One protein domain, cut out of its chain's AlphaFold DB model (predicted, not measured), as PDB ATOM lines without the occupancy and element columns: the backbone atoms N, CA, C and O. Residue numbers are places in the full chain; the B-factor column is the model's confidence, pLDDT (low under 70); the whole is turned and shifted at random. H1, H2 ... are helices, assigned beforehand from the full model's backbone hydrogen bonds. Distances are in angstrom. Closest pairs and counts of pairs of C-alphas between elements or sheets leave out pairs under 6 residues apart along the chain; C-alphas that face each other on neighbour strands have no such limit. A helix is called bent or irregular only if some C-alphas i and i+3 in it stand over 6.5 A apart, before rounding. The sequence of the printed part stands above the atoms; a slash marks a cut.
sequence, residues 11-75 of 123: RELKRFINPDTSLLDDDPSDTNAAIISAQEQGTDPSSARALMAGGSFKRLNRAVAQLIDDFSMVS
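This is residues 11 to 75 of the 123 residues of a protein of Lasallia pustulata (UniProt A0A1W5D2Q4). The model is a long, open U of helices: H2 and H3 make one arm, the stretch of residues 40 to 47 turns back at the closed end, and H4 and H5 make the returning arm. H5, the longest helix, packs on H2 toward the open end, while H1 sits at that end and touches no helix. The printed part has 65 residues with five named helices, H1 to H5 in order along the chain, and no named strand. Its class is all helix, with 46 residues in the named helices. The whole is loose, with a radius of gyration of the C-alphas of 14.7 A, and elongated, spanning 41 by 24 by 14 A.

H1, residues 11 to 17, is apart from the other four helices: H2, residues 21 to 26, H3, residues 28 to 39, H4, residues 48 to 52, and H5, residues 55 to 70. H2 and H3 meet only through their link, Asp 27. H2 touches H5 at residues 62 to 69 of H5 alone; their closest C-alphas, those of Thr 21 and Ala 65, are 6.0 A apart. These two helices run opposite ways at a steep tilt of 38 degrees. H3 and H5 are close but not clearly touching, with their closest C-alphas, those of Ala 33 and Gly 55, 6.7 A apart. They too run opposite ways, at a steep tilt of 39 degrees. H4 and H5 are close but not clearly touching; their closest C-alphas, those of Ala 50 and Ser 56, are 6.8 A apart. H4 is apart from H2 and from H3. In H3 and H4 every O i to N i+4 pair is within hydrogen-bond range. The count is 2 of 3 in H1, 10 of 12 in H5 and 0 of 2 in H2, where 3 of 3 O i to N i+3 pairs are within range.

H1 begins at C-alpha 11, (11.775, -21.319, -4.708), and measures 10.2 A from first to last C-alpha. H2 measures 10.1 A and H3 17.1 A, the latter ending at C-alpha 39, (7.624, -3.927, 28.432). H4 measures 6.0 A. H5 measures 23.5 A and ends at C-alpha 70, (26.547, -4.773, -0.975). H5 is irregular: C-alphas 56 and 59 are 7.1 A apart.

The two C-alphas farthest apart, those of Arg 11 and Gly 42, are 43.4 A apart, while the first and last printed C-alphas, those of Arg 11 and Ser 75, are 18.2 A apart. The printed part has no cut. The links H1 to H2, H2 to H3 and H4 to H5 are tight, and H3 to H4, 8 residues, is a short link. The mean pLDDT of the printed part is 73.5, and 28 residues are under 70, namely 28 to 46 and 48 to 56.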
ATOM      1  N   ARG A  11      11.891 -22.759  -4.964       82.06
ATOM      2  CA  ARG A  11      11.775 -21.319  -4.708       82.06
ATOM      3  C   ARG A  11      12.275 -20.958  -3.310       82.06
ATOM      4  O   ARG A  11      13.005 -19.984  -3.192       82.06
ATOM      5  N   GLU A  12      11.920 -21.736  -2.291       80.69
ATOM      6  CA  GLU A  12      12.443 -21.536  -0.933       80.69
ATOM      7  C   GLU A  12      13.941 -21.765  -0.877       80.69
ATOM      8  O   GLU A  12      14.645 -20.943  -0.310       80.69
ATOM      9  N   LEU A  13      14.452 -22.804  -1.540       78.88
ATOM     10  CA  LEU A  13      15.891 -23.056  -1.555       78.88
ATOM     11  C   LEU A  13      16.666 -21.862  -2.136       78.88
ATOM     12  O   LEU A  13      17.669 -21.444  -1.569       78.88
ATOM     13  N   LYS A  14      16.155 -21.247  -3.213       79.31
ATOM     14  CA  LYS A  14      16.751 -20.039  -3.810       79.31
ATOM     15  C   LYS A  14      16.780 -18.837  -2.868       79.31
ATOM     16  O   LYS A  14      17.659 -18.000  -3.028       79.31
ATOM     17  N   ARG A  15      15.855 -18.754  -1.906       79.94
ATOM     18  CA  ARG A  15      15.843 -17.686  -0.897       79.94
ATOM     19  C   ARG A  15      17.063 -17.760   0.027       79.94
ATOM     20  O   ARG A  15      17.520 -16.727   0.484       79.94
ATOM     21  N   PHE A  16      17.598 -18.957   0.266       77.00
ATOM     22  CA  PHE A  16      18.725 -19.178   1.180       77.00
ATOM     23  C   PHE A  16      20.083 -19.302   0.477       77.00
ATOM     24  O   PHE A  16      21.101 -19.455   1.144       77.00
ATOM     25  N   ILE A  17      20.109 -19.274  -0.858       80.56
ATOM     26  CA  ILE A  17      21.345 -19.403  -1.643       80.56
ATOM     27  C   ILE A  17      22.113 -18.084  -1.714       80.56
ATOM     28  O   ILE A  17      23.330 -18.107  -1.857       80.56
ATOM     29  N   ASN A  18      21.426 -16.948  -1.630       79.88
ATOM     30  CA  ASN A  18      22.078 -15.647  -1.639       79.88
ATOM     31  C   ASN A  18      22.115 -15.084  -0.218       79.88
ATOM     32  O   ASN A  18      21.142 -15.271   0.519       79.88
ATOM     33  N   PRO A  19      23.199 -14.387   0.166       77.25
ATOM     34  CA  PRO A  19      23.137 -13.530   1.338       77.25
ATOM     35  C   PRO A  19      22.001 -12.525   1.114       77.25
ATOM     36  O   PRO A  19      21.972 -11.829   0.109       77.25
ATOM     37  N   ASP A  20      21.015 -12.519   2.006       83.31
ATOM     38  CA  ASP A  20      19.869 -11.617   1.928       83.31
ATOM     39  C   ASP A  20      19.635 -11.034   3.317       83.31
ATOM     40  O   ASP A  20      19.289 -11.736   4.271       83.31
ATOM     41  N   THR A  21      19.848  -9.728   3.441       82.50
ATOM     42  CA  THR A  21      19.676  -9.014   4.709       82.50
ATOM     43  C   THR A  21      18.234  -9.017   5.210       82.50
ATOM     44  O   THR A  21      18.018  -8.864   6.414       82.50
ATOM     45  N   SER A  22      17.247  -9.242   4.335       82.56
ATOM     46  CA  SER A  22      15.835  -9.337   4.717       82.56
ATOM     47  C   SER A  22      15.517 -10.598   5.523       82.56
ATOM     48  O   SER A  22      14.538 -10.617   6.264       82.56
ATOM     49  N   LEU A  23      16.367 -11.632   5.468       83.00
ATOM     50  CA  LEU A  23      16.222 -12.829   6.305       83.00
ATOM     51  C   LEU A  23      16.318 -12.513   7.803       83.00
ATOM     52  O   LEU A  23      15.731 -13.228   8.610       83.00
ATOM     53  N   LEU A  24      17.019 -11.438   8.178       81.44
ATOM     54  CA  LEU A  24      17.122 -10.990   9.570       81.44
ATOM     55  C   LEU A  24      15.801 -10.430  10.111       81.44
ATOM     56  O   LEU A  24      15.642 -10.370  11.322       81.44
ATOM     57  N   ASP A  25      14.876 -10.011   9.244       79.56
ATOM     58  CA  ASP A  25      13.592  -9.429   9.657       79.56
ATOM     59  C   ASP A  25      12.544 -10.497  10.022       79.56
ATOM     60  O   ASP A  25      11.583 -10.201  10.733       79.56
ATOM     61  N   ASP A  26      12.753 -11.741   9.583       75.88
ATOM     62  CA  ASP A  26      11.870 -12.884   9.843       75.88
ATOM     63  C   ASP A  26      12.253 -13.664  11.121       75.88
ATOM     64  O   ASP A  26      11.617 -14.675  11.436       75.88
ATOM     65  N   ASP A  27      13.278 -13.235  11.872       75.25
ATOM     66  CA  ASP A  27      13.715 -13.933  13.086       75.25
ATOM     67  C   ASP A  27      12.638 -13.814  14.190       75.25
ATOM     68  O   ASP A  27      12.370 -12.718  14.691       75.25
ATOM     69  N   PRO A  28      12.009 -14.919  14.644       68.69
ATOM     70  CA  PRO A  28      10.997 -14.869  15.701       68.69
ATOM     71  C   PRO A  28      11.552 -14.321  17.025       68.69
ATOM     72  O   PRO A  28      10.788 -13.837  17.869       68.69
ATOM     73  N   SER A  29      12.872 -14.344  17.213       68.19
ATOM     74  CA  SER A  29      13.557 -13.723  18.349       68.19
ATOM     75  C   SER A  29      13.332 -12.210  18.392       68.19
ATOM     76  O   SER A  29      13.264 -11.640  19.480       68.19
ATOM     77  N   ASP A  30      13.112 -11.565  17.242       63.22
ATOM     78  CA  ASP A  30      12.825 -10.134  17.155       63.22
ATOM     79  C   ASP A  30      11.441  -9.764  17.648       63.22
ATOM     80  O   ASP A  30      11.281  -8.734  18.301       63.22
ATOM     81  N   THR A  31      10.440 -10.601  17.382       62.03
ATOM     82  CA  THR A  31       9.098 -10.369  17.927       62.03
ATOM     83  C   THR A  31       9.126 -10.437  19.451       62.03
ATOM     84  O   THR A  31       8.565  -9.572  20.121       62.03
ATOM     85  N   ASN A  32       9.879 -11.386  20.011       58.75
ATOM     86  CA  ASN A  32      10.064 -11.509  21.452       58.75
ATOM     87  C   ASN A  32      10.907 -10.364  22.030       58.75
ATOM     88  O   ASN A  32      10.541  -9.808  23.062       58.75
ATOM     89  N   ALA A  33      11.986  -9.948  21.362       60.41
ATOM     90  CA  ALA A  33      12.801  -8.812  21.788       60.41
ATOM     91  C   ALA A  33      12.033  -7.480  21.703       60.41
ATOM     92  O   ALA A  33      12.175  -6.636  22.587       60.41
ATOM     93  N   ALA A  34      11.176  -7.291  20.695       60.44
ATOM     94  CA  ALA A  34      10.282  -6.139  20.575       60.44
ATOM     95  C   ALA A  34       9.219  -6.120  21.688       60.44
ATOM     96  O   ALA A  34       8.935  -5.066  22.247       60.44
ATOM     97  N   ILE A  35       8.676  -7.282  22.065       59.66
ATOM     98  CA  ILE A  35       7.743  -7.410  23.196       59.66
ATOM     99  C   ILE A  35       8.451  -7.116  24.531       59.66
ATOM    100  O   ILE A  35       7.934  -6.344  25.338       59.66
ATOM    101  N   ILE A  36       9.653  -7.661  24.744       59.47
ATOM    102  CA  ILE A  36      10.460  -7.440  25.958       59.47
ATOM    103  C   ILE A  36      10.876  -5.965  26.077       59.47
ATOM    104  O   ILE A  36      10.689  -5.352  27.123       59.47
ATOM    105  N   SER A  37      11.362  -5.358  24.990       58.50
ATOM    106  CA  SER A  37      11.736  -3.936  24.957       58.50
ATOM    107  C   SER A  37      10.535  -2.990  25.075       58.50
ATOM    108  O   SER A  37      10.663  -1.923  25.674       58.50
ATOM    109  N   ALA A  38       9.351  -3.380  24.590       59.84
ATOM    110  CA  ALA A  38       8.113  -2.634  24.814       59.84
ATOM    111  C   ALA A  38       7.630  -2.703  26.275       59.84
ATOM    112  O   ALA A  38       7.017  -1.744  26.747       59.84
ATOM    113  N   GLN A  39       7.912  -3.796  26.996       56.41
ATOM    114  CA  GLN A  39       7.624  -3.927  28.432       56.41
ATOM    115  C   GLN A  39       8.656  -3.216  29.326       56.41
ATOM    116  O   GLN A  39       8.316  -2.818  30.438       56.41
ATOM    117  N   GLU A  40       9.884  -3.009  28.848       56.41
ATOM    118  CA  GLU A  40      10.998  -2.376  29.575       56.41
ATOM    119  C   GLU A  40      11.234  -0.899  29.171       56.41
ATOM    120  O   GLU A  40      12.367  -0.412  29.151       56.41
ATOM    121  N   GLN A  41      10.168  -0.140  28.868       47.50
ATOM    122  CA  GLN A  41      10.245   1.319  28.673       47.50
ATOM    123  C   GLN A  41      10.651   2.024  29.984       47.50
ATOM    124  O   GLN A  41       9.810   2.476  30.757       47.50
ATOM    125  N   GLY A  42      11.954   2.099  30.256       54.38
ATOM    126  CA  GLY A  42      12.505   2.792  31.424       54.38
ATOM    127  C   GLY A  42      13.904   2.350  31.858       54.38
ATOM    128  O   GLY A  42      14.504   3.013  32.702       54.38
ATOM    129  N   THR A  43      14.446   1.260  31.311       57.38
ATOM    130  CA  THR A  43      15.802   0.793  31.638       57.38
ATOM    131  C   THR A  43      16.870   1.447  30.770       57.38
ATOM    132  O   THR A  43      16.720   1.588  29.559       57.38
ATOM    133  N   ASP A  44      17.969   1.840  31.413       66.00
ATOM    134  CA  ASP A  44      19.135   2.453  30.779       66.00
ATOM    135  C   ASP A  44      19.680   1.549  29.645       66.00
ATOM    136  O   ASP A  44      19.969   0.367  29.894       66.00
ATOM    137  N   PRO A  45      19.829   2.064  28.405       61.84
ATOM    138  CA  PRO A  45      20.304   1.293  27.252       61.84
ATOM    139  C   PRO A  45      21.748   0.786  27.401       61.84
ATOM    140  O   PRO A  45      22.173  -0.074  26.635       61.84
ATOM    141  N   SER A  46      22.503   1.295  28.381       67.25
ATOM    142  CA  SER A  46      23.856   0.832  28.713       67.25
ATOM    143  C   SER A  46      23.895  -0.288  29.761       67.25
ATOM    144  O   SER A  46      24.966  -0.812  30.076       67.25
ATOM    145  N   SER A  47      22.742  -0.672  30.320       72.25
ATOM    146  CA  SER A  47      22.691  -1.686  31.369       72.25
ATOM    147  C   SER A  47      23.188  -3.042  30.857       72.25
ATOM    148  O   SER A  47      22.830  -3.502  29.772       72.25
ATOM    149  N   ALA A  48      23.997  -3.726  31.671       66.56
ATOM    150  CA  ALA A  48      24.566  -5.030  31.324       66.56
ATOM    151  C   ALA A  48      23.493  -6.055  30.918       66.56
ATOM    152  O   ALA A  48      23.738  -6.906  30.075       66.56
ATOM    153  N   ARG A  49      22.276  -5.947  31.465       63.69
ATOM    154  CA  ARG A  49      21.150  -6.806  31.090       63.69
ATOM    155  C   ARG A  49      20.646  -6.528  29.669       63.69
ATOM    156  O   ARG A  49      20.403  -7.483  28.944       63.69
ATOM    157  N   ALA A  50      20.544  -5.261  29.263       63.66
ATOM    158  CA  ALA A  50      20.167  -4.879  27.901       63.66
ATOM    159  C   ALA A  50      21.238  -5.284  26.871       63.66
ATOM    160  O   ALA A  50      20.902  -5.733  25.777       63.66
ATOM    161  N   LEU A  51      22.519  -5.208  27.252       64.50
ATOM    162  CA  LEU A  51      23.634  -5.696  26.432       64.50
ATOM    163  C   LEU A  51      23.622  -7.228  26.284       64.50
ATOM    164  O   LEU A  51      23.822  -7.750  25.190       64.50
ATOM    165  N   MET A  52      23.346  -7.957  27.371       64.62
ATOM    166  CA  MET A  52      23.293  -9.428  27.376       64.62
ATOM    167  C   MET A  52      21.992  -9.997  26.787       64.62
ATOM    168  O   MET A  52      21.954 -11.172  26.432       64.62
ATOM    169  N   ALA A  53      20.942  -9.183  26.643       64.25
ATOM    170  CA  ALA A  53      19.700  -9.547  25.957       64.25
ATOM    171  C   ALA A  53      19.829  -9.536  24.417       64.25
ATOM    172  O   ALA A  53      18.861  -9.823  23.719       64.25
ATOM    173  N   GLY A  54      21.003  -9.188  23.869       63.25
ATOM    174  CA  GLY A  54      21.332  -9.309  22.441       63.25
ATOM    175  C   GLY A  54      20.738  -8.228  21.529       63.25
ATOM    176  O   GLY A  54      21.286  -7.966  20.457       63.25
ATOM    177  N   GLY A  55      19.683  -7.529  21.960       64.94
ATOM    178  CA  GLY A  55      19.035  -6.469  21.177       64.94
ATOM    179  C   GLY A  55      19.960  -5.296  20.817       64.94
ATOM    180  O   GLY A  55      19.814  -4.699  19.750       64.94
ATOM    181  N   SER A  56      20.964  -4.999  21.649       65.62
ATOM    182  CA  SER A  56      21.921  -3.903  21.424       65.62
ATOM    183  C   SER A  56      22.827  -4.107  20.206       65.62
ATOM    184  O   SER A  56      23.257  -3.129  19.596       65.62
ATOM    185  N   PHE A  57      23.101  -5.356  19.815       74.62
ATOM    186  CA  PHE A  57      23.981  -5.663  18.682       74.62
ATOM    187  C   PHE A  57      23.225  -5.840  17.367       74.62
ATOM    188  O   PHE A  57      23.846  -5.908  16.312       74.62
ATOM    189  N   LYS A  58      21.887  -5.837  17.383       76.94
ATOM    190  CA  LYS A  58      21.075  -6.065  16.182       76.94
ATOM    191  C   LYS A  58      21.339  -5.038  15.081       76.94
ATOM    192  O   LYS A  58      21.524  -5.397  13.920       76.94
ATOM    193  N   ARG A  59      21.397  -3.750  15.443       81.06
ATOM    194  CA  ARG A  59      21.684  -2.670  14.485       81.06
ATOM    195  C   ARG A  59      23.069  -2.831  13.857       81.06
ATOM    196  O   ARG A  59      23.225  -2.562  12.670       81.06
ATOM    197  N   LEU A  60      24.047  -3.279  14.644       84.12
ATOM    198  CA  LEU A  60      25.394  -3.564  14.161       84.12
ATOM    199  C   LEU A  60      25.392  -4.779  13.227       84.12
ATOM    200  O   LEU A  60      25.894  -4.678  12.115       84.12
ATOM    201  N   ASN A  61      24.768  -5.884  13.633       86.56
ATOM    202  CA  ASN A  61      24.679  -7.103  12.830       86.56
ATOM    203  C   ASN A  61      24.000  -6.842  11.478       86.56
ATOM    204  O   ASN A  61      24.486  -7.322  10.460       86.56
ATOM    205  N   ARG A  62      22.939  -6.018  11.440       86.44
ATOM    206  CA  ARG A  62      22.309  -5.603  10.177       86.44
ATOM    207  C   ARG A  62      23.261  -4.792   9.298       86.44
ATOM    208  O   ARG A  62      23.337  -5.054   8.107       86.44
ATOM    209  N   ALA A  63      23.987  -3.830   9.870       87.56
ATOM    210  CA  ALA A  63      24.950  -3.027   9.115       87.56
ATOM    211  C   ALA A  63      26.099  -3.881   8.547       87.56
ATOM    212  O   ALA A  63      26.513  -3.673   7.412       87.56
ATOM    213  N   VAL A  64      26.578  -4.870   9.310       88.19
ATOM    214  CA  VAL A  64      27.594  -5.832   8.852       88.19
ATOM    215  C   VAL A  64      27.042  -6.730   7.746       88.19
ATOM    216  O   VAL A  64      27.700  -6.906   6.728       88.19
ATOM    217  N   ALA A  65      25.828  -7.261   7.906       88.19
ATOM    218  CA  ALA A  65      25.190  -8.081   6.879       88.19
ATOM    219  C   ALA A  65      24.985  -7.297   5.573       88.19
ATOM    220  O   ALA A  65      25.241  -7.828   4.500       88.19
ATOM    221  N   GLN A  66      24.598  -6.024   5.672       88.38
ATOM    222  CA  GLN A  66      24.443  -5.141   4.519       88.38
ATOM    223  C   GLN A  66      25.773  -4.869   3.814       88.38
ATOM    224  O   GLN A  66      25.830  -4.923   2.596       88.38
ATOM    225  N   LEU A  67      26.860  -4.678   4.563       89.94
ATOM    226  CA  LEU A  67      28.195  -4.560   3.977       89.94
ATOM    227  C   LEU A  67      28.612  -5.836   3.224       89.94
ATOM    228  O   LEU A  67      29.189  -5.756   2.143       89.94
ATOM    229  N   ILE A  68      28.339  -7.011   3.796       89.38
ATOM    230  CA  ILE A  68      28.658  -8.297   3.162       89.38
ATOM    231  C   ILE A  68      27.874  -8.469   1.853       89.38
ATOM    232  O   ILE A  68      28.453  -8.927   0.868       89.38
ATOM    233  N   ASP A  69      26.594  -8.090   1.848       86.44
ATOM    234  CA  ASP A  69      25.689  -8.165   0.695       86.44
ATOM    235  C   ASP A  69      26.085  -7.158  -0.406       86.44
ATOM    236  O   ASP A  69      26.395  -7.551  -1.532       86.44
ATOM    237  N   ASP A  70      26.224  -5.873  -0.051       89.19
ATOM    238  CA  ASP A  70      26.547  -4.773  -0.975       89.19
ATOM    239  C   ASP A  70      27.861  -5.004  -1.740       89.19
ATOM    240  O   ASP A  70      27.984  -4.639  -2.911       89.19
ATOM    241  N   PHE A  71      28.854  -5.612  -1.084       88.75
ATOM    242  CA  PHE A  71      30.163  -5.900  -1.674       88.75
ATOM    243  C   PHE A  71      30.335  -7.363  -2.098       88.75
ATOM    244  O   PHE A  71      31.426  -7.735  -2.528       88.75
ATOM    245  N   SER A  72      29.290  -8.191  -1.985       83.50
ATOM    246  CA  SER A  72      29.324  -9.617  -2.340       83.50
ATOM    247  C   SER A  72      30.528 -10.358  -1.737       83.50
ATOM    248  O   SER A  72      31.179 -11.164  -2.399       83.50
ATOM    249  N   MET A  73      30.843 -10.077  -0.465       84.06
ATOM    250  CA  MET A  73      32.024 -10.641   0.214       84.06
ATOM    251  C   MET A  73      31.922 -12.157   0.426       84.06
ATOM    252  O   MET A  73      32.928 -12.823   0.651       84.06
ATOM    253  N   VAL A  74      30.704 -12.700   0.383       83.56
ATOM    254  CA  VAL A  74      30.422 -14.128   0.516       83.56
ATOM    255  C   VAL A  74      29.511 -14.545  -0.632       83.56
ATOM    256  O   VAL A  74      28.473 -13.928  -0.859       83.56
ATOM    257  N   SER A  75      29.882 -15.612  -1.337       82.25
ATOM    258  CA  SER A  75      29.056 -16.226  -2.376       82.25
ATOM    259  C   SER A  75      29.038 -17.744  -2.206       82.25
ATOM    260  O   SER A  75      29.983 -18.330  -1.677       82.25
TER     261      SER A  75